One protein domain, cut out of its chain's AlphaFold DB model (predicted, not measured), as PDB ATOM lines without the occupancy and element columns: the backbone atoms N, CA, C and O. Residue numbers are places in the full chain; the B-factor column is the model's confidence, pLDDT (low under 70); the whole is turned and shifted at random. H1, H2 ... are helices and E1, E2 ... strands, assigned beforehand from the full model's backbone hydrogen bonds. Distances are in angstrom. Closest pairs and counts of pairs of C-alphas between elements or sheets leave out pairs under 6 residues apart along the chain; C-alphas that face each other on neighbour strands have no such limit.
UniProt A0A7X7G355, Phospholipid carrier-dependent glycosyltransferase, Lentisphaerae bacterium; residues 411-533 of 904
ATOM      1  N   ARG A 411      47.575  -3.171 554.093       79.12
ATOM      2  CA  ARG A 411      48.205  -4.341 553.449       79.12
ATOM      3  C   ARG A 411      49.725  -4.306 553.587       79.12
ATOM      4  O   ARG A 411      50.344  -5.349 553.783       79.12
ATOM      5  N   PHE A 412      50.329  -3.116 553.526       74.81
ATOM      6  CA  PHE A 412      51.754  -2.925 553.815       74.81
ATOM      7  C   PHE A 412      52.038  -3.192 555.300       74.81
ATOM      8  O   PHE A 412      52.920  -3.982 555.625       74.81
ATOM      9  N   ALA A 413      51.251  -2.603 556.207       74.44
ATOM     10  CA  ALA A 413      51.411  -2.782 557.651       74.44
ATOM     11  C   ALA A 413      51.186  -4.241 558.107       74.44
ATOM     12  O   ALA A 413      51.860  -4.717 559.026       74.44
ATOM     13  N   ALA A 414      50.274  -4.970 557.457       78.56
ATOM     14  CA  ALA A 414      50.097  -6.407 557.648       78.56
ATOM     15  C   ALA A 414      51.273  -7.208 557.073       78.56
ATOM     16  O   ALA A 414      51.796  -8.087 557.755       78.56
ATOM     17  N   GLY A 415      51.743  -6.877 555.865       75.94
ATOM     18  CA  GLY A 415      52.890  -7.526 555.223       75.94
ATOM     19  C   GLY A 415      54.188  -7.416 556.030       75.94
ATOM     20  O   GLY A 415      54.845  -8.430 556.260       75.94
ATOM     21  N   GLU A 416      54.527  -6.222 556.521       71.62
ATOM     22  CA  GLU A 416      55.697  -6.004 557.391       71.62
ATOM     23  C   GLU A 416      55.558  -6.703 558.747       71.62
ATOM     24  O   GLU A 416      56.530  -7.232 559.285       71.62
ATOM     25  N   TRP A 417      54.348  -6.764 559.309       74.19
ATOM     26  CA  TRP A 417      54.149  -7.513 560.544       74.19
ATOM     27  C   TRP A 417      54.328  -9.021 560.327       74.19
ATOM     28  O   TRP A 417      55.026  -9.670 561.109       74.19
ATOM     29  N   LEU A 418      53.764  -9.563 559.241       74.81
ATOM     30  CA  LEU A 418      53.910 -10.967 558.855       74.81
ATOM     31  C   LEU A 418      55.377 -11.330 558.567       74.81
ATOM     32  O   LEU A 418      55.801 -12.389 559.018       74.81
ATOM     33  N   LYS A 419      56.166 -10.444 557.929       70.81
ATOM     34  CA  LYS A 419      57.633 -10.608 557.750       70.81
ATOM     35  C   LYS A 419      58.328 -10.928 559.064       70.81
ATOM     36  O   LYS A 419      59.167 -11.816 559.128       70.81
ATOM     37  N   LEU A 420      57.994 -10.155 560.093       61.78
ATOM     38  CA  LEU A 420      58.682 -10.207 561.373       61.78
ATOM     39  C   LEU A 420      58.189 -11.364 562.249       61.78
ATOM     40  O   LEU A 420      58.992 -11.935 562.980       61.78
ATOM     41  N   HIS A 421      56.898 -11.717 562.198       62.12
ATOM     42  CA  HIS A 421      56.266 -12.580 563.209       62.12
ATOM     43  C   HIS A 421      55.889 -13.981 562.716       62.12
ATOM     44  O   HIS A 421      55.777 -14.886 563.545       62.12
ATOM     45  N   MET A 422      55.689 -14.187 561.412       65.75
ATOM     46  CA  MET A 422      55.207 -15.468 560.898       65.75
ATOM     47  C   MET A 422      56.308 -16.533 560.856       65.75
ATOM     48  O   MET A 422      57.439 -16.259 560.466       65.75
ATOM     49  N   ASN A 423      55.967 -17.758 561.268       63.59
ATOM     50  CA  ASN A 423      56.806 -18.930 561.034       63.59
ATOM     51  C   ASN A 423      56.731 -19.306 559.540       63.59
ATOM     52  O   ASN A 423      55.633 -19.414 558.992       63.59
ATOM     53  N   THR A 424      57.882 -19.494 558.894       65.31
ATOM     54  CA  THR A 424      58.008 -19.835 557.467       65.31
ATOM     55  C   THR A 424      57.394 -21.180 557.099       65.31
ATOM     56  O   THR A 424      56.980 -21.353 555.955       65.31
ATOM     57  N   ASP A 425      57.294 -22.097 558.060       67.56
ATOM     58  CA  ASP A 425      56.826 -23.468 557.828       67.56
ATOM     59  C   ASP A 425      55.289 -23.571 557.838       67.56
ATOM     60  O   ASP A 425      54.712 -24.562 557.389       67.56
ATOM     61  N   ARG A 426      54.611 -22.524 558.328       71.50
ATOM     62  CA  ARG A 426      53.150 -22.429 558.443       71.50
ATOM     63  C   ARG A 426      52.531 -21.824 557.180       71.50
ATOM     64  O   ARG A 426      53.091 -20.917 556.566       71.50
ATOM     65  N   ALA A 427      51.335 -22.270 556.820       82.25
ATOM     66  CA  ALA A 427      50.628 -21.819 555.626       82.25
ATOM     67  C   ALA A 427      49.721 -20.603 555.886       82.25
ATOM     68  O   ALA A 427      48.893 -20.611 556.802       82.25
ATOM     69  N   LEU A 428      49.815 -19.579 555.027       85.12
ATOM     70  CA  LEU A 428      48.948 -18.394 555.061       85.12
ATOM     71  C   LEU A 428      47.872 -18.434 553.965       85.12
ATOM     72  O   LEU A 428      48.159 -18.239 552.782       85.12
ATOM     73  N   GLY A 429      46.618 -18.602 554.366       88.44
ATOM     74  CA  GLY A 429      45.439 -18.329 553.555       88.44
ATOM     75  C   GLY A 429      45.247 -16.828 553.326       88.44
ATOM     76  O   GLY A 429      45.358 -16.031 554.256       88.44
ATOM     77  N   LEU A 430      44.957 -16.425 552.089       87.19
ATOM     78  CA  LEU A 430      44.823 -15.020 551.690       87.19
ATOM     79  C   LEU A 430      43.521 -14.782 550.918       87.19
ATOM     80  O   LEU A 430      43.295 -15.355 549.844       87.19
ATOM     81  N   GLU A 431      42.675 -13.907 551.462       88.12
ATOM     82  CA  GLU A 431      41.474 -13.408 550.785       88.12
ATOM     83  C   GLU A 431      41.804 -12.377 549.692       88.12
ATOM     84  O   GLU A 431      42.927 -11.872 549.578       88.12
ATOM     85  N   ALA A 432      40.814 -12.049 548.863       79.69
ATOM     86  CA  ALA A 432      40.944 -11.027 547.833       79.69
ATOM     87  C   ALA A 432      41.308  -9.654 548.435       79.69
ATOM     88  O   ALA A 432      40.862  -9.284 549.520       79.69
ATOM     89  N   TYR A 433      42.124  -8.881 547.712       75.88
ATOM     90  CA  TYR A 433      42.566  -7.527 548.094       75.88
ATOM     91  C   TYR A 433      43.372  -7.422 549.407       75.88
ATOM     92  O   TYR A 433      43.622  -6.315 549.870       75.88
ATOM     93  N   THR A 434      43.841  -8.537 549.976       78.25
ATOM     94  CA  THR A 434      44.699  -8.549 551.181       78.25
ATOM     95  C   THR A 434      46.187  -8.330 550.882       78.25
ATOM     96  O   THR A 434      46.926  -7.850 551.740       78.25
ATOM     97  N   LYS A 435      46.643  -8.630 549.656       72.38
ATOM     98  CA  LYS A 435      47.999  -8.314 549.176       72.38
ATOM     99  C   LYS A 435      48.022  -6.929 548.521       72.38
ATOM    100  O   LYS A 435      47.170  -6.626 547.685       72.38
ATOM    101  N   ALA A 436      49.028  -6.112 548.833       57.56
ATOM    102  CA  ALA A 436      49.357  -4.950 548.010       57.56
ATOM    103  C   ALA A 436      49.947  -5.447 546.679       57.56
ATOM    104  O   ALA A 436      50.933  -6.179 546.682       57.56
ATOM    105  N   GLN A 437      49.364  -5.047 545.547       52.53
ATOM    106  CA  GLN A 437      49.693  -5.570 544.207       52.53
ATOM    107  C   GLN A 437      51.141  -5.300 543.727       52.53
ATOM    108  O   GLN A 437      51.516  -5.759 542.654       52.53
ATOM    109  N   TYR A 438      51.942  -4.546 544.489       47.53
ATOM    110  CA  TYR A 438      53.222  -3.965 544.054       47.53
ATOM    111  C   TYR A 438      54.376  -4.167 545.034       47.53
ATOM    112  O   TYR A 438      55.469  -3.650 544.810       47.53
ATOM    113  N   LEU A 439      54.144  -4.892 546.128       45.44
ATOM    114  CA  LEU A 439      55.223  -5.336 547.002       45.44
ATOM    115  C   LEU A 439      55.727  -6.694 546.497       45.44
ATOM    116  O   LEU A 439      54.901  -7.581 546.270       45.44
ATOM    117  N   PRO A 440      57.050  -6.885 546.330       39.38
ATOM    118  CA  PRO A 440      57.615  -8.192 546.027       39.38
ATOM    119  C   PRO A 440      57.296  -9.185 547.150       39.38
ATOM    120  O   PRO A 440      57.895  -9.143 548.223       39.38
ATOM    121  N   GLY A 441      56.332 -10.066 546.880       50.16
ATOM    122  CA  GLY A 441      55.895 -11.127 547.780       50.16
ATOM    123  C   GLY A 441      55.049 -10.666 548.974       50.16
ATOM    124  O   GLY A 441      55.311  -9.670 549.643       50.16
ATOM    125  N   THR A 442      54.078 -11.505 549.342       51.56
ATOM    126  CA  THR A 442      53.944 -11.805 550.772       51.56
ATOM    127  C   THR A 442      55.220 -12.534 551.196       51.56
ATOM    128  O   THR A 442      55.646 -13.429 550.470       51.56
ATOM    129  N   PRO A 443      55.813 -12.210 552.351       52.75
ATOM    130  CA  PRO A 443      57.114 -12.736 552.798       52.75
ATOM    131  C   PRO A 443      57.080 -14.206 553.239       52.75
ATOM    132  O   PRO A 443      58.048 -14.725 553.780       52.75
ATOM    133  N   VAL A 444      55.922 -14.838 553.084       56.88
ATOM    134  CA  VAL A 444      55.608 -16.172 553.566       56.88
ATOM    135  C   VAL A 444      55.754 -17.109 552.370       56.88
ATOM    136  O   VAL A 444      55.065 -16.880 551.372       56.88
ATOM    137  N   PRO A 445      56.624 -18.132 552.421       58.53
ATOM    138  CA  PRO A 445      56.850 -19.012 551.276       58.53
ATOM    139  C   PRO A 445      55.640 -19.915 550.983       58.53
ATOM    140  O   PRO A 445      55.392 -20.252 549.829       58.53
ATOM    141  N   ASN A 446      54.851 -20.258 552.006       75.00
ATOM    142  CA  ASN A 446      53.668 -21.105 551.882       75.00
ATOM    143  C   ASN A 446      52.375 -20.263 551.936       75.00
ATOM    144  O   ASN A 446      51.923 -19.871 553.014       75.00
ATOM    145  N   THR A 447      51.775 -19.951 550.776       81.06
ATOM    146  CA  THR A 447      50.509 -19.188 550.711       81.06
ATOM    147  C   THR A 447      49.415 -19.860 549.897       81.06
ATOM    148  O   THR A 447      49.637 -20.248 548.752       81.06
ATOM    149  N   VAL A 448      48.198 -19.872 550.443       83.94
ATOM    150  CA  VAL A 448      46.993 -20.417 549.813       83.94
ATOM    151  C   VAL A 448      46.069 -19.271 549.402       83.94
ATOM    152  O   VAL A 448      45.633 -18.469 550.225       83.94
ATOM    153  N   HIS A 449      45.737 -19.179 548.116       85.81
ATOM    154  CA  HIS A 449      44.792 -18.175 547.621       85.81
ATOM    155  C   HIS A 449      43.345 -18.668 547.778       85.81
ATOM    156  O   HIS A 449      42.961 -19.673 547.172       85.81
ATOM    157  N   LEU A 450      42.561 -17.949 548.593       80.94
ATOM    158  CA  LEU A 450      41.204 -18.335 549.005       80.94
ATOM    159  C   LEU A 450      40.099 -17.446 548.409       80.94
ATOM    160  O   LEU A 450      38.971 -17.889 548.256       80.94
ATOM    161  N   GLY A 451      40.368 -16.178 548.090       79.88
ATOM    162  CA  GLY A 451      39.314 -15.246 547.657       79.88
ATOM    163  C   GLY A 451      38.385 -14.827 548.808       79.88
ATOM    164  O   GLY A 451      38.436 -13.668 549.210       79.88
ATOM    165  N   ARG A 452      37.610 -15.760 549.379       86.31
ATOM    166  CA  ARG A 452      36.888 -15.633 550.659       86.31
ATOM    167  C   ARG A 452      37.004 -16.938 551.458       86.31
ATOM    168  O   ARG A 452      36.883 -18.020 550.887       86.31
ATOM    169  N   ALA A 453      37.233 -16.843 552.764       86.69
ATOM    170  CA  ALA A 453      37.478 -17.990 553.636       86.69
ATOM    171  C   ALA A 453      36.310 -18.997 553.658       86.69
ATOM    172  O   ALA A 453      36.521 -20.202 553.510       86.69
ATOM    173  N   GLU A 454      35.072 -18.512 553.790       88.06
ATOM    174  CA  GLU A 454      33.864 -19.338 553.905       88.06
ATOM    175  C   GLU A 454      33.615 -20.227 552.687       88.06
ATOM    176  O   GLU A 454      33.147 -21.356 552.838       88.06
ATOM    177  N   ASP A 455      33.947 -19.756 551.484       85.69
ATOM    178  CA  ASP A 455      33.719 -20.524 550.258       85.69
ATOM    179  C   ASP A 455      34.625 -21.759 550.159       85.69
ATOM    180  O   ASP A 455      34.306 -22.702 549.435       85.69
ATOM    181  N   HIS A 456      35.694 -21.800 550.957       87.50
ATOM    182  CA  HIS A 456      36.599 -22.936 551.089       87.50
ATOM    183  C   HIS A 456      36.427 -23.734 552.387       87.50
ATOM    184  O   HIS A 456      37.242 -24.616 552.643       87.50
ATOM    185  N   MET A 457      35.386 -23.485 553.189       85.25
ATOM    186  CA  MET A 457      35.053 -24.327 554.344       85.25
ATOM    187  C   MET A 457      34.339 -25.616 553.909       85.25
ATOM    188  O   MET A 457      33.317 -25.560 553.228       85.25
ATOM    189  N   GLY A 458      34.839 -26.770 554.363       76.75
ATOM    190  CA  GLY A 458      34.235 -28.092 554.143       76.75
ATOM    191  C   GLY A 458      35.250 -29.174 553.734       76.75
ATOM    192  O   GLY A 458      36.442 -28.881 553.605       76.75
ATOM    193  N   PRO A 459      34.805 -30.430 553.527       68.50
ATOM    194  CA  PRO A 459      35.657 -31.513 553.029       68.50
ATOM    195  C   PRO A 459      36.288 -31.155 551.674       68.50
ATOM    196  O   PRO A 459      35.598 -30.690 550.771       68.50
ATOM    197  N   GLY A 460      37.605 -31.339 551.533       68.75
ATOM    198  CA  GLY A 460      38.357 -30.940 550.330       68.75
ATOM    199  C   GLY A 460      38.576 -29.426 550.166       68.75
ATOM    200  O   GLY A 460      39.154 -28.986 549.172       68.75
ATOM    201  N   GLY A 461      38.137 -28.613 551.129       79.19
ATOM    202  CA  GLY A 461      38.288 -27.164 551.109       79.19
ATOM    203  C   GLY A 461      39.734 -26.694 551.307       79.19
ATOM    204  O   GLY A 461      40.414 -27.112 552.245       79.19
ATOM    205  N   ARG A 462      40.200 -25.765 550.457       82.81
ATOM    206  CA  ARG A 462      41.581 -25.230 550.480       82.81
ATOM    207  C   ARG A 462      41.985 -24.603 551.817       82.81
ATOM    208  O   ARG A 462      43.161 -24.603 552.153       82.81
ATOM    209  N   ILE A 463      41.030 -24.111 552.606       84.75
ATOM    210  CA  ILE A 463      41.315 -23.511 553.915       84.75
ATOM    211  C   ILE A 463      41.873 -24.523 554.927       84.75
ATOM    212  O   ILE A 463      42.598 -24.139 555.837       84.75
ATOM    213  N   GLY A 464      41.615 -25.826 554.739       79.88
ATOM    214  CA  GLY A 464      42.208 -26.885 555.561       79.88
ATOM    215  C   GLY A 464      43.732 -26.988 555.426       79.88
ATOM    216  O   GLY A 464      44.373 -27.547 556.315       79.88
ATOM    217  N   GLN A 465      44.295 -26.412 554.355       82.56
ATOM    218  CA  GLN A 465      45.731 -26.279 554.087       82.56
ATOM    219  C   GLN A 465      46.339 -25.008 554.708       82.56
ATOM    220  O   GLN A 465      47.507 -24.741 554.477       82.56
ATOM    221  N   SER A 466      45.555 -24.180 555.411       85.06
ATOM    222  CA  SER A 466      46.002 -22.914 556.010       85.06
ATOM    223  C   SER A 466      46.054 -23.020 557.538       85.06
ATOM    224  O   SER A 466      45.070 -23.417 558.166       85.06
ATOM    225  N   ASP A 467      47.179 -22.635 558.141       80.44
ATOM    226  CA  ASP A 467      47.301 -22.433 559.592       80.44
ATOM    227  C   ASP A 467      46.759 -21.056 559.997       80.44
ATOM    228  O   ASP A 467      46.150 -20.897 561.053       80.44
ATOM    229  N   TYR A 468      46.940 -20.061 559.127       84.69
ATOM    230  CA  TYR A 468      46.494 -18.687 559.334       84.69
ATOM    231  C   TYR A 468      45.701 -18.192 558.135       84.69
ATOM    232  O   TYR A 468      45.932 -18.639 557.016       84.69
ATOM    233  N   VAL A 469      44.791 -17.241 558.337       88.44
ATOM    234  CA  VAL A 469      44.031 -16.609 557.252       88.44
ATOM    235  C   VAL A 469      44.042 -15.098 557.429       88.44
ATOM    236  O   VAL A 469      43.488 -14.581 558.395       88.44
ATOM    237  N   LEU A 470      44.652 -14.379 556.486       88.69
ATOM    238  CA  LEU A 470      44.512 -12.928 556.382       88.69
ATOM    239  C   LEU A 470      43.239 -12.620 555.584       88.69
ATOM    240  O   LEU A 470      43.123 -12.993 554.412       88.69
ATOM    241  N   ARG A 471      42.288 -11.957 556.242       88.38
ATOM    242  CA  ARG A 471      40.969 -11.593 555.719       88.38
ATOM    243  C   ARG A 471      40.871 -10.105 555.416       88.38
ATOM    244  O   ARG A 471      41.580  -9.305 556.023       88.38
ATOM    245  N   ASN A 472      39.976  -9.754 554.496       86.38
ATOM    246  CA  ASN A 472      39.531  -8.379 554.281       86.38
ATOM    247  C   ASN A 472      38.086  -8.266 554.784       86.38
ATOM    248  O   ASN A 472      37.169  -8.804 554.163       86.38
ATOM    249  N   GLU A 473      37.886  -7.590 555.912       80.19
ATOM    250  CA  GLU A 473      36.563  -7.457 556.538       80.19
ATOM    251  C   GLU A 473      35.646  -6.531 555.736       80.19
ATOM    252  O   GLU A 473      34.437  -6.731 555.684       80.19
ATOM    253  N   THR A 474      36.232  -5.548 555.050       75.62
ATOM    254  CA  THR A 474      35.502  -4.538 554.275       75.62
ATOM    255  C   THR A 474      35.128  -4.956 552.849       75.62
ATOM    256  O   THR A 474      34.410  -4.220 552.170       75.62
ATOM    257  N   PHE A 475      35.594  -6.110 552.353       74.94
ATOM    258  CA  PHE A 475      35.272  -6.543 550.991       74.94
ATOM    259  C   PHE A 475      33.823  -7.069 550.897       74.94
ATOM    260  O   PHE A 475      33.504  -8.053 551.566       74.94
ATOM    261  N   PRO A 476      32.948  -6.478 550.055       67.38
ATOM    262  CA  PRO A 476      31.520  -6.793 550.054       67.38
ATOM    263  C   PRO A 476      31.221  -8.239 549.640       67.38
ATOM    264  O   PRO A 476      31.689  -8.729 548.605       67.38
ATOM    265  N   ASP A 477      30.363  -8.898 550.419       71.50
ATOM    266  CA  ASP A 477      30.029 -10.318 550.284       71.50
ATOM    267  C   ASP A 477      29.055 -10.591 549.102       71.50
ATOM    268  O   ASP A 477      27.874 -10.922 549.260       71.50
ATOM    269  N   ARG A 478      29.562 -10.451 547.862       78.44
ATOM    270  CA  ARG A 478      28.836 -10.752 546.606       78.44
ATOM    271  C   ARG A 478      28.244 -12.169 546.624       78.44
ATOM    272  O   ARG A 478      28.910 -13.114 547.035       78.44
ATOM    273  N   GLY A 479      26.998 -12.319 546.169       82.12
ATOM    274  CA  GLY A 479      26.334 -13.623 546.022       82.12
ATOM    275  C   GLY A 479      25.931 -14.327 547.318       82.12
ATOM    276  O   GLY A 479      25.329 -15.397 547.258       82.12
ATOM    277  N   ARG A 480      26.234 -13.747 548.485       86.06
ATOM    278  CA  ARG A 480      26.086 -14.410 549.791       86.06
ATOM    279  C   ARG A 480      24.837 -13.979 550.560       86.06
ATOM    280  O   ARG A 480      24.423 -14.697 551.466       86.06
ATOM    281  N   PHE A 481      24.202 -12.871 550.170       86.94
ATOM    282  CA  PHE A 481      22.946 -12.379 550.750       86.94
ATOM    283  C   PHE A 481      21.724 -12.699 549.884       86.94
ATOM    284  O   PHE A 481      21.749 -12.506 548.666       86.94
ATOM    285  N   ASP A 482      20.615 -13.058 550.530       88.81
ATOM    286  CA  ASP A 482      19.293 -13.045 549.909       88.81
ATOM    287  C   ASP A 482      18.854 -11.582 549.664       88.81
ATOM    288  O   ASP A 482      18.792 -10.790 550.612       88.81
ATOM    289  N   PRO A 483      18.547 -11.181 548.416       89.56
ATOM    290  CA  PRO A 483      18.258  -9.788 548.086       89.56
ATOM    291  C   PRO A 483      16.904  -9.283 548.602       89.56
ATOM    292  O   PRO A 483      16.700  -8.071 548.642       89.56
ATOM    293  N   PHE A 484      15.989 -10.175 548.999       89.88
ATOM    294  CA  PHE A 484      14.675  -9.823 549.541       89.88
ATOM    295  C   PHE A 484      14.731  -9.606 551.054       89.88
ATOM    296  O   PHE A 484      14.118  -8.672 551.565       89.88
ATOM    297  N   THR A 485      15.478 -10.446 551.780       89.06
ATOM    298  CA  THR A 485      15.585 -10.349 553.251       89.06
ATOM    299  C   THR A 485      16.788  -9.535 553.721       89.06
ATOM    300  O   THR A 485      16.789  -9.005 554.832       89.06
ATOM    301  N   GLY A 486      17.834  -9.440 552.897       85.75
ATOM    302  CA  GLY A 486      19.095  -8.809 553.260       85.75
ATOM    303  C   GLY A 486      19.961  -9.599 554.243       85.75
ATOM    304  O   GLY A 486      20.940  -9.040 554.735       85.75
ATOM    305  N   ARG A 487      19.597 -10.850 554.552       87.44
ATOM    306  CA  ARG A 487      20.366 -11.782 555.390       87.44
ATOM    307  C   ARG A 487      21.262 -12.661 554.520       87.44
ATOM    308  O   ARG A 487      20.967 -12.851 553.341       87.44
ATOM    309  N   HIS A 488      22.321 -13.225 555.095       87.88
ATOM    310  CA  HIS A 488      23.093 -14.266 554.418       87.88
ATOM    311  C   HIS A 488      22.225 -15.491 554.092       87.88
ATOM    312  O   HIS A 488      21.296 -15.826 554.831       87.88
ATOM    313  N   TYR A 489      22.551 -16.190 553.006       88.06
ATOM    314  CA  TYR A 489      22.023 -17.528 552.753       88.06
ATOM    315  C   TYR A 489      22.511 -18.494 553.842       88.06
ATOM    316  O   TYR A 489      23.690 -18.478 554.192       88.06
ATOM    317  N   MET A 490      21.632 -19.376 554.336       87.81
ATOM    318  CA  MET A 490      21.968 -20.334 555.405       87.81
ATOM    319  C   MET A 490      23.257 -21.140 555.136       87.81
ATOM    320  O   MET A 490      24.121 -21.133 556.009       87.81
ATOM    321  N   PRO A 491      23.508 -21.698 553.928       86.25
ATOM    322  CA  PRO A 491      24.759 -22.417 553.648       86.25
ATOM    323  C   PRO A 491      26.023 -21.540 553.649       86.25
ATOM    324  O   PRO A 491      27.135 -22.065 553.664       86.25
ATOM    325  N   PHE A 492      25.894 -20.212 553.567       87.38
ATOM    326  CA  PHE A 492      27.012 -19.293 553.791       87.38
ATOM    327  C   PHE A 492      27.176 -18.992 555.282       87.38
ATOM    328  O   PHE A 492      28.285 -19.103 555.791       87.38
ATOM    329  N   GLU A 493      26.090 -18.694 556.004       87.88
ATOM    330  CA  GLU A 493      26.152 -18.420 557.446       87.88
ATOM    331  C   GLU A 493      26.650 -19.637 558.245       87.88
ATOM    332  O   GLU A 493      27.449 -19.493 559.165       87.88
ATOM    333  N   GLU A 494      26.276 -20.854 557.853       88.88
ATOM    334  CA  GLU A 494      26.803 -22.098 558.431       88.88
ATOM    335  C   GLU A 494      28.318 -22.232 558.229       88.88
ATOM    336  O   GLU A 494      29.035 -22.580 559.172       88.88
ATOM    337  N   ARG A 495      28.820 -21.905 557.030       89.44
ATOM    338  CA  ARG A 495      30.257 -21.917 556.706       89.44
ATOM    339  C   ARG A 495      31.014 -20.782 557.401       89.44
ATOM    340  O   ARG A 495      32.109 -21.021 557.898       89.44
ATOM    341  N   ARG A 496      30.404 -19.603 557.551       87.75
ATOM    342  CA  ARG A 496      30.892 -18.473 558.362       87.75
ATOM    343  C   ARG A 496      31.014 -18.841 559.834       87.75
ATOM    344  O   ARG A 496      32.070 -18.662 560.435       87.75
ATOM    345  N   MET A 497      29.979 -19.443 560.410       86.00
ATOM    346  CA  MET A 497      30.001 -19.924 561.791       86.00
ATOM    347  C   MET A 497      30.970 -21.100 561.976       86.00
ATOM    348  O   MET A 497      31.591 -21.214 563.028       86.00
ATOM    349  N   ALA A 498      31.154 -21.957 560.967       86.31
ATOM    350  CA  ALA A 498      32.193 -22.983 560.983       86.31
ATOM    351  C   ALA A 498      33.603 -22.368 560.946       86.31
ATOM    352  O   ALA A 498      34.449 -22.789 561.731       86.31
ATOM    353  N   PHE A 499      33.839 -21.344 560.118       88.94
ATOM    354  CA  PHE A 499      35.095 -20.594 560.099       88.94
ATOM    355  C   PHE A 499      35.373 -19.955 561.466       88.94
ATOM    356  O   PHE A 499      36.415 -20.216 562.051       88.94
ATOM    357  N   LEU A 500      34.418 -19.218 562.041       85.62
ATOM    358  CA  LEU A 500      34.570 -18.548 563.346       85.62
ATOM    359  C   LEU A 500      34.696 -19.515 564.545       85.62
ATOM    360  O   LEU A 500      35.106 -19.104 565.635       85.62
ATOM    361  N   ARG A 501      34.347 -20.798 564.368       81.50
ATOM    362  CA  ARG A 501      34.658 -21.879 565.321       81.50
ATOM    363  C   ARG A 501      36.060 -22.452 565.109       81.50
ATOM    364  O   ARG A 501      36.737 -22.723 566.092       81.50
ATOM    365  N   ALA A 502      36.476 -22.633 563.856       79.62
ATOM    366  CA  ALA A 502      37.765 -23.214 563.479       79.62
ATOM    367  C   ALA A 502      38.932 -22.210 563.488       79.62
ATOM    368  O   ALA A 502      40.085 -22.628 563.435       79.62
ATOM    369  N   PHE A 503      38.655 -20.907 563.547       81.81
ATOM    370  CA  PHE A 503      39.640 -19.834 563.480       81.81
ATOM    371  C   PHE A 503      39.327 -18.712 564.487       81.81
ATOM    372  O   PHE A 503      38.169 -18.334 564.681       81.81
ATOM    373  N   ARG A 504      40.364 -18.149 565.120       77.19
ATOM    374  CA  ARG A 504      40.289 -17.032 566.079       77.19
ATOM    375  C   ARG A 504      41.009 -15.790 565.543       77.19
ATOM    376  O   ARG A 504      42.055 -15.945 564.919       77.19
ATOM    377  N   PRO A 505      40.486 -14.569 565.762       75.69
ATOM    378  CA  PRO A 505      41.166 -13.343 565.357       75.69
ATOM    379  C   PRO A 505      42.374 -13.078 566.266       75.69
ATOM    380  O   PRO A 505      42.248 -13.060 567.488       75.69
ATOM    381  N   LEU A 506      43.537 -12.836 565.661       64.19
ATOM    382  CA  LEU A 506      44.812 -12.629 566.358       64.19
ATOM    383  C   LEU A 506      45.275 -11.179 566.303       64.19
ATOM    384  O   LEU A 506      45.801 -10.632 567.273       64.19
ATOM    385  N   ARG A 507      45.112 -10.556 565.133       72.12
ATOM    386  CA  ARG A 507      45.587  -9.202 564.863       72.12
ATOM    387  C   ARG A 507      44.703  -8.515 563.839       72.12
ATOM    388  O   ARG A 507      44.132  -9.163 562.972       72.12
ATOM    389  N   HIS A 508      44.621  -7.199 563.952       78.25
ATOM    390  CA  HIS A 508      43.749  -6.356 563.158       78.25
ATOM    391  C   HIS A 508      44.497  -5.095 562.711       78.25
ATOM    392  O   HIS A 508      45.307  -4.561 563.475       78.25
ATOM    393  N   TRP A 509      44.229  -4.627 561.492       77.81
ATOM    394  CA  TRP A 509      44.782  -3.403 560.913       77.81
ATOM    395  C   TRP A 509      43.668  -2.596 560.241       77.81
ATOM    396  O   TRP A 509      43.105  -3.016 559.231       77.81
ATOM    397  N   SER A 510      43.408  -1.410 560.784       73.88
ATOM    398  CA  SER A 510      42.627  -0.356 560.143       73.88
ATOM    399  C   SER A 510      43.046   1.002 560.722       73.88
ATOM    400  O   SER A 510      43.255   1.090 561.936       73.88
ATOM    401  N   PRO A 511      43.169   2.074 559.915       62.19
ATOM    402  CA  PRO A 511      43.397   3.428 560.425       62.19
ATOM    403  C   PRO A 511      42.125   4.081 560.989       62.19
ATOM    404  O   PRO A 511      42.198   5.151 561.592       62.19
ATOM    405  N   CYS A 512      40.947   3.483 560.780       60.09
ATOM    406  CA  CYS A 512      39.652   4.040 561.168       60.09
ATOM    407  C   CYS A 512      38.732   2.979 561.800       60.09
ATOM    408  O   CYS A 512      38.902   1.787 561.550       60.09
ATOM    409  N   PRO A 513      37.720   3.385 562.594       54.16
ATOM    410  CA  PRO A 513      36.647   2.480 562.999       54.16
ATOM    411  C   PRO A 513      35.946   1.880 561.768       54.16
ATOM    412  O   PRO A 513      35.856   2.599 560.763       54.16
ATOM    413  N   PRO A 514      35.405   0.648 561.862       53.53
ATOM    414  CA  PRO A 514      34.847  -0.073 560.723       53.53
ATOM    415  C   PRO A 514      33.865   0.759 559.904       53.53
ATOM    416  O   PRO A 514      32.976   1.424 560.448       53.53
ATOM    417  N   GLU A 515      34.029   0.721 558.586       54.50
ATOM    418  CA  GLU A 515      33.102   1.340 557.644       54.50
ATOM    419  C   GLU A 515      32.126   0.273 557.117       54.50
ATOM    420  O   GLU A 515      32.521  -0.861 556.863       54.50
ATOM    421  N   ASP A 516      30.836   0.611 556.967       61.25
ATOM    422  CA  ASP A 516      29.850  -0.284 556.325       61.25
ATOM    423  C   ASP A 516      30.331  -0.641 554.907       61.25
ATOM    424  O   ASP A 516      30.959   0.183 554.244       61.25
ATOM    425  N   GLU A 517      29.971  -1.819 554.397       58.97
ATOM    426  CA  GLU A 517      30.242  -2.262 553.019       58.97
ATOM    427  C   GLU A 517      29.843  -1.199 551.972       58.97
ATOM    428  O   GLU A 517      30.467  -1.063 550.923       58.97
ATOM    429  N   ALA A 518      28.790  -0.422 552.263       58.41
ATOM    430  CA  ALA A 518      28.308   0.695 551.442       58.41
ATOM    431  C   ALA A 518      29.296   1.876 551.334       58.41
ATOM    432  O   ALA A 518      29.142   2.744 550.477       58.41
ATOM    433  N   SER A 519      30.255   1.925 552.254       60.94
ATOM    434  CA  SER A 519      31.279   2.948 552.457       60.94
ATOM    435  C   SER A 519      32.699   2.388 552.280       60.94
ATOM    436  O   SER A 519      33.658   3.046 552.663       60.94
ATOM    437  N   PHE A 520      32.861   1.197 551.698       70.12
ATOM    438  CA  PHE A 520      34.174   0.604 551.426       70.12
ATOM    439  C   PHE A 520      35.110   1.559 550.656       70.12
ATOM    440  O   PHE A 520      34.727   2.093 549.615       70.12
ATOM    441  N   ALA A 521      36.339   1.729 551.161       74.00
ATOM    442  CA  ALA A 521      37.458   2.349 550.453       74.00
ATOM    443  C   ALA A 521      38.464   1.291 549.978       74.00
ATOM    444  O   ALA A 521      38.805   0.369 550.717       74.00
ATOM    445  N   PHE A 522      39.014   1.463 548.773       77.19
ATOM    446  CA  PHE A 522      40.103   0.602 548.279       77.19
ATOM    447  C   PHE A 522      41.483   0.981 548.853       77.19
ATOM    448  O   PHE A 522      42.409   0.161 548.860       77.19
ATOM    449  N   VAL A 523      41.634   2.216 549.336       76.06
ATOM    450  CA  VAL A 523      42.725   2.642 550.218       76.06
ATOM    451  C   VAL A 523      42.462   2.138 551.636       76.06
ATOM    452  O   VAL A 523      41.347   2.259 552.129       76.06
ATOM    453  N   ASN A 524      43.493   1.608 552.305       75.50
ATOM    454  CA  ASN A 524      43.399   1.180 553.705       75.50
ATOM    455  C   ASN A 524      42.207   0.244 554.028       75.50
ATOM    456  O   ASN A 524      41.423   0.543 554.931       75.50
ATOM    457  N   PRO A 525      42.067  -0.907 553.332       80.62
ATOM    458  CA  PRO A 525      41.043  -1.892 553.673       80.62
ATOM    459  C   PRO A 525      41.229  -2.406 555.107       80.62
ATOM    460  O   PRO A 525      42.352  -2.480 555.615       80.62
ATOM    461  N   GLU A 526      40.134  -2.804 555.742       83.12
ATOM    462  CA  GLU A 526      40.150  -3.393 557.079       83.12
ATOM    463  C   GLU A 526      40.637  -4.843 556.994       83.12
ATOM    464  O   GLU A 526      40.007  -5.680 556.339       83.12
ATOM    465  N   LEU A 527      41.777  -5.143 557.620       84.38
ATOM    466  CA  LEU A 527      42.388  -6.471 557.575       84.38
ATOM    467  C   LEU A 527      42.408  -7.125 558.953       84.38
ATOM    468  O   LEU A 527      42.833  -6.507 559.929       84.38
ATOM    469  N   THR A 528      42.073  -8.411 559.009       84.69
ATOM    470  CA  THR A 528      42.204  -9.225 560.225       84.69
ATOM    471  C   THR A 528      42.963 -10.507 559.911       84.69
ATOM    472  O   THR A 528      42.638 -11.228 558.969       84.69
ATOM    473  N   LEU A 529      43.992 -10.802 560.702       83.69
ATOM    474  CA  LEU A 529      44.668 -12.091 560.700       83.69
ATOM    475  C   LEU A 529      43.963 -13.016 561.685       83.69
ATOM    476  O   LEU A 529      43.851 -12.698 562.871       83.69
ATOM    477  N   TYR A 530      43.559 -14.174 561.190       84.81
ATOM    478  CA  TYR A 530      43.026 -15.272 561.974       84.81
ATOM    479  C   TYR A 530      44.044 -16.407 562.083       84.81
ATOM    480  O   TYR A 530      44.752 -16.685 561.116       84.81
ATOM    481  N   GLY A 531      44.076 -17.090 563.223       81.56
ATOM    482  CA  GLY A 531      44.779 -18.357 563.416       81.56
ATOM    483  C   GLY A 531      43.816 -19.506 563.588       81.56
ATOM    484  O   GLY A 531      42.713 -19.326 564.106       81.56
ATOM    485  N   ARG A 532      44.207 -20.679 563.096       79.50
ATOM    486  CA  ARG A 532      43.451 -21.913 563.252       79.50
ATOM    487  C   ARG A 532      43.386 -22.251 564.734       79.50
ATOM    488  O   ARG A 532      44.407 -22.492 565.369       79.50
ATOM    489  N   ALA A 533      42.174 -22.264 565.275       61.50
ATOM    490  CA  ALA A 533      41.947 -22.709 566.634       61.50
ATOM    491  C   ALA A 533      42.404 -24.176 566.746       61.50
ATOM    492  O   ALA A 533      42.043 -24.978 565.871       61.50
TER     493      ALA A 533
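This is residues 411 to 533 of the 904 residues of the protein "Phospholipid carrier-dependent glycosyltransferase" of Lentisphaerae bacterium (UniProt A0A7X7G355). What shape is this? A strongly twisted sheet of five strands has H1 over one face, while H3 grazes it with residues 497 to 502 and, with loop 473 to 489, reaches away to Phe 484. What builds it? The printed part has 123 residues, with H1 E1 E2 H2 E3 H3 E4 E5 along the chain; the mixed sheet runs E2 E1 E3 E5 E4, and the class is mixed, helices and strands, with under half of the residues in named elements. It is compact, with a radius of gyration of the C-alphas of 14.5 A and spans of 45 by 34 by 22 A.

How do the strands pair? E1, residues 428 to 431, is parallel to E2, residues 447 to 451 (N 430 and O 448, 2.8 A), and to E3, residues 468 to 472 (N 429 and O 468, 2.7 A). E5, residues 527 to 532, is antiparallel to E3 (N 469 and O 530, 2.8 A) and forms a hairpin with E4, residues 503 to 509 (N 504 and O 531, 2.8 A). Where are the helices? H1, residues 411 to 421, is on the sheet in two layers, helix over one face, at a height of 9.2 A; its closest C-alphas to E4 are Ala 414 and Trp 509, 6.9 A. H2, residues 462 to 465, has a height over the sheet of 7.2 A, and H3, residues 490 to 502, only grazes the sheet with its residues 497 to 502; the closest C-alphas of H3 and E5 are those of Ala 502 and Arg 532, 5.8 A apart. E2, H2, E3 and E3, H3, E4 are split strand-helix-strand units, same-way strands with another between, with right-handed crossovers. What of the helix backbones? Every O i to N i+4 pair is within hydrogen-bond range in H1, 8 of 9 in H3; H2 is too short for one.

Where does H1 begin? C-alpha 411 is at (48.205, -4.341, 553.449), and H1 is 15.1 A long. Where does E5 end? C-alpha 532 is at (43.451, -21.913, 563.252); E5 is 16.5 A, E4 17.4 A and H3 18.0 A long.

How far does it reach? The farthest C-alphas, of Leu 420 and Phe 484, are 45.6 A apart; the printed part has no cut. Which links are long? Those from E1 to E2, E3 to H3 and E4 to E5. Where is confidence low? 30 residues are under 70, among them 436 to 445 and 511 to 519.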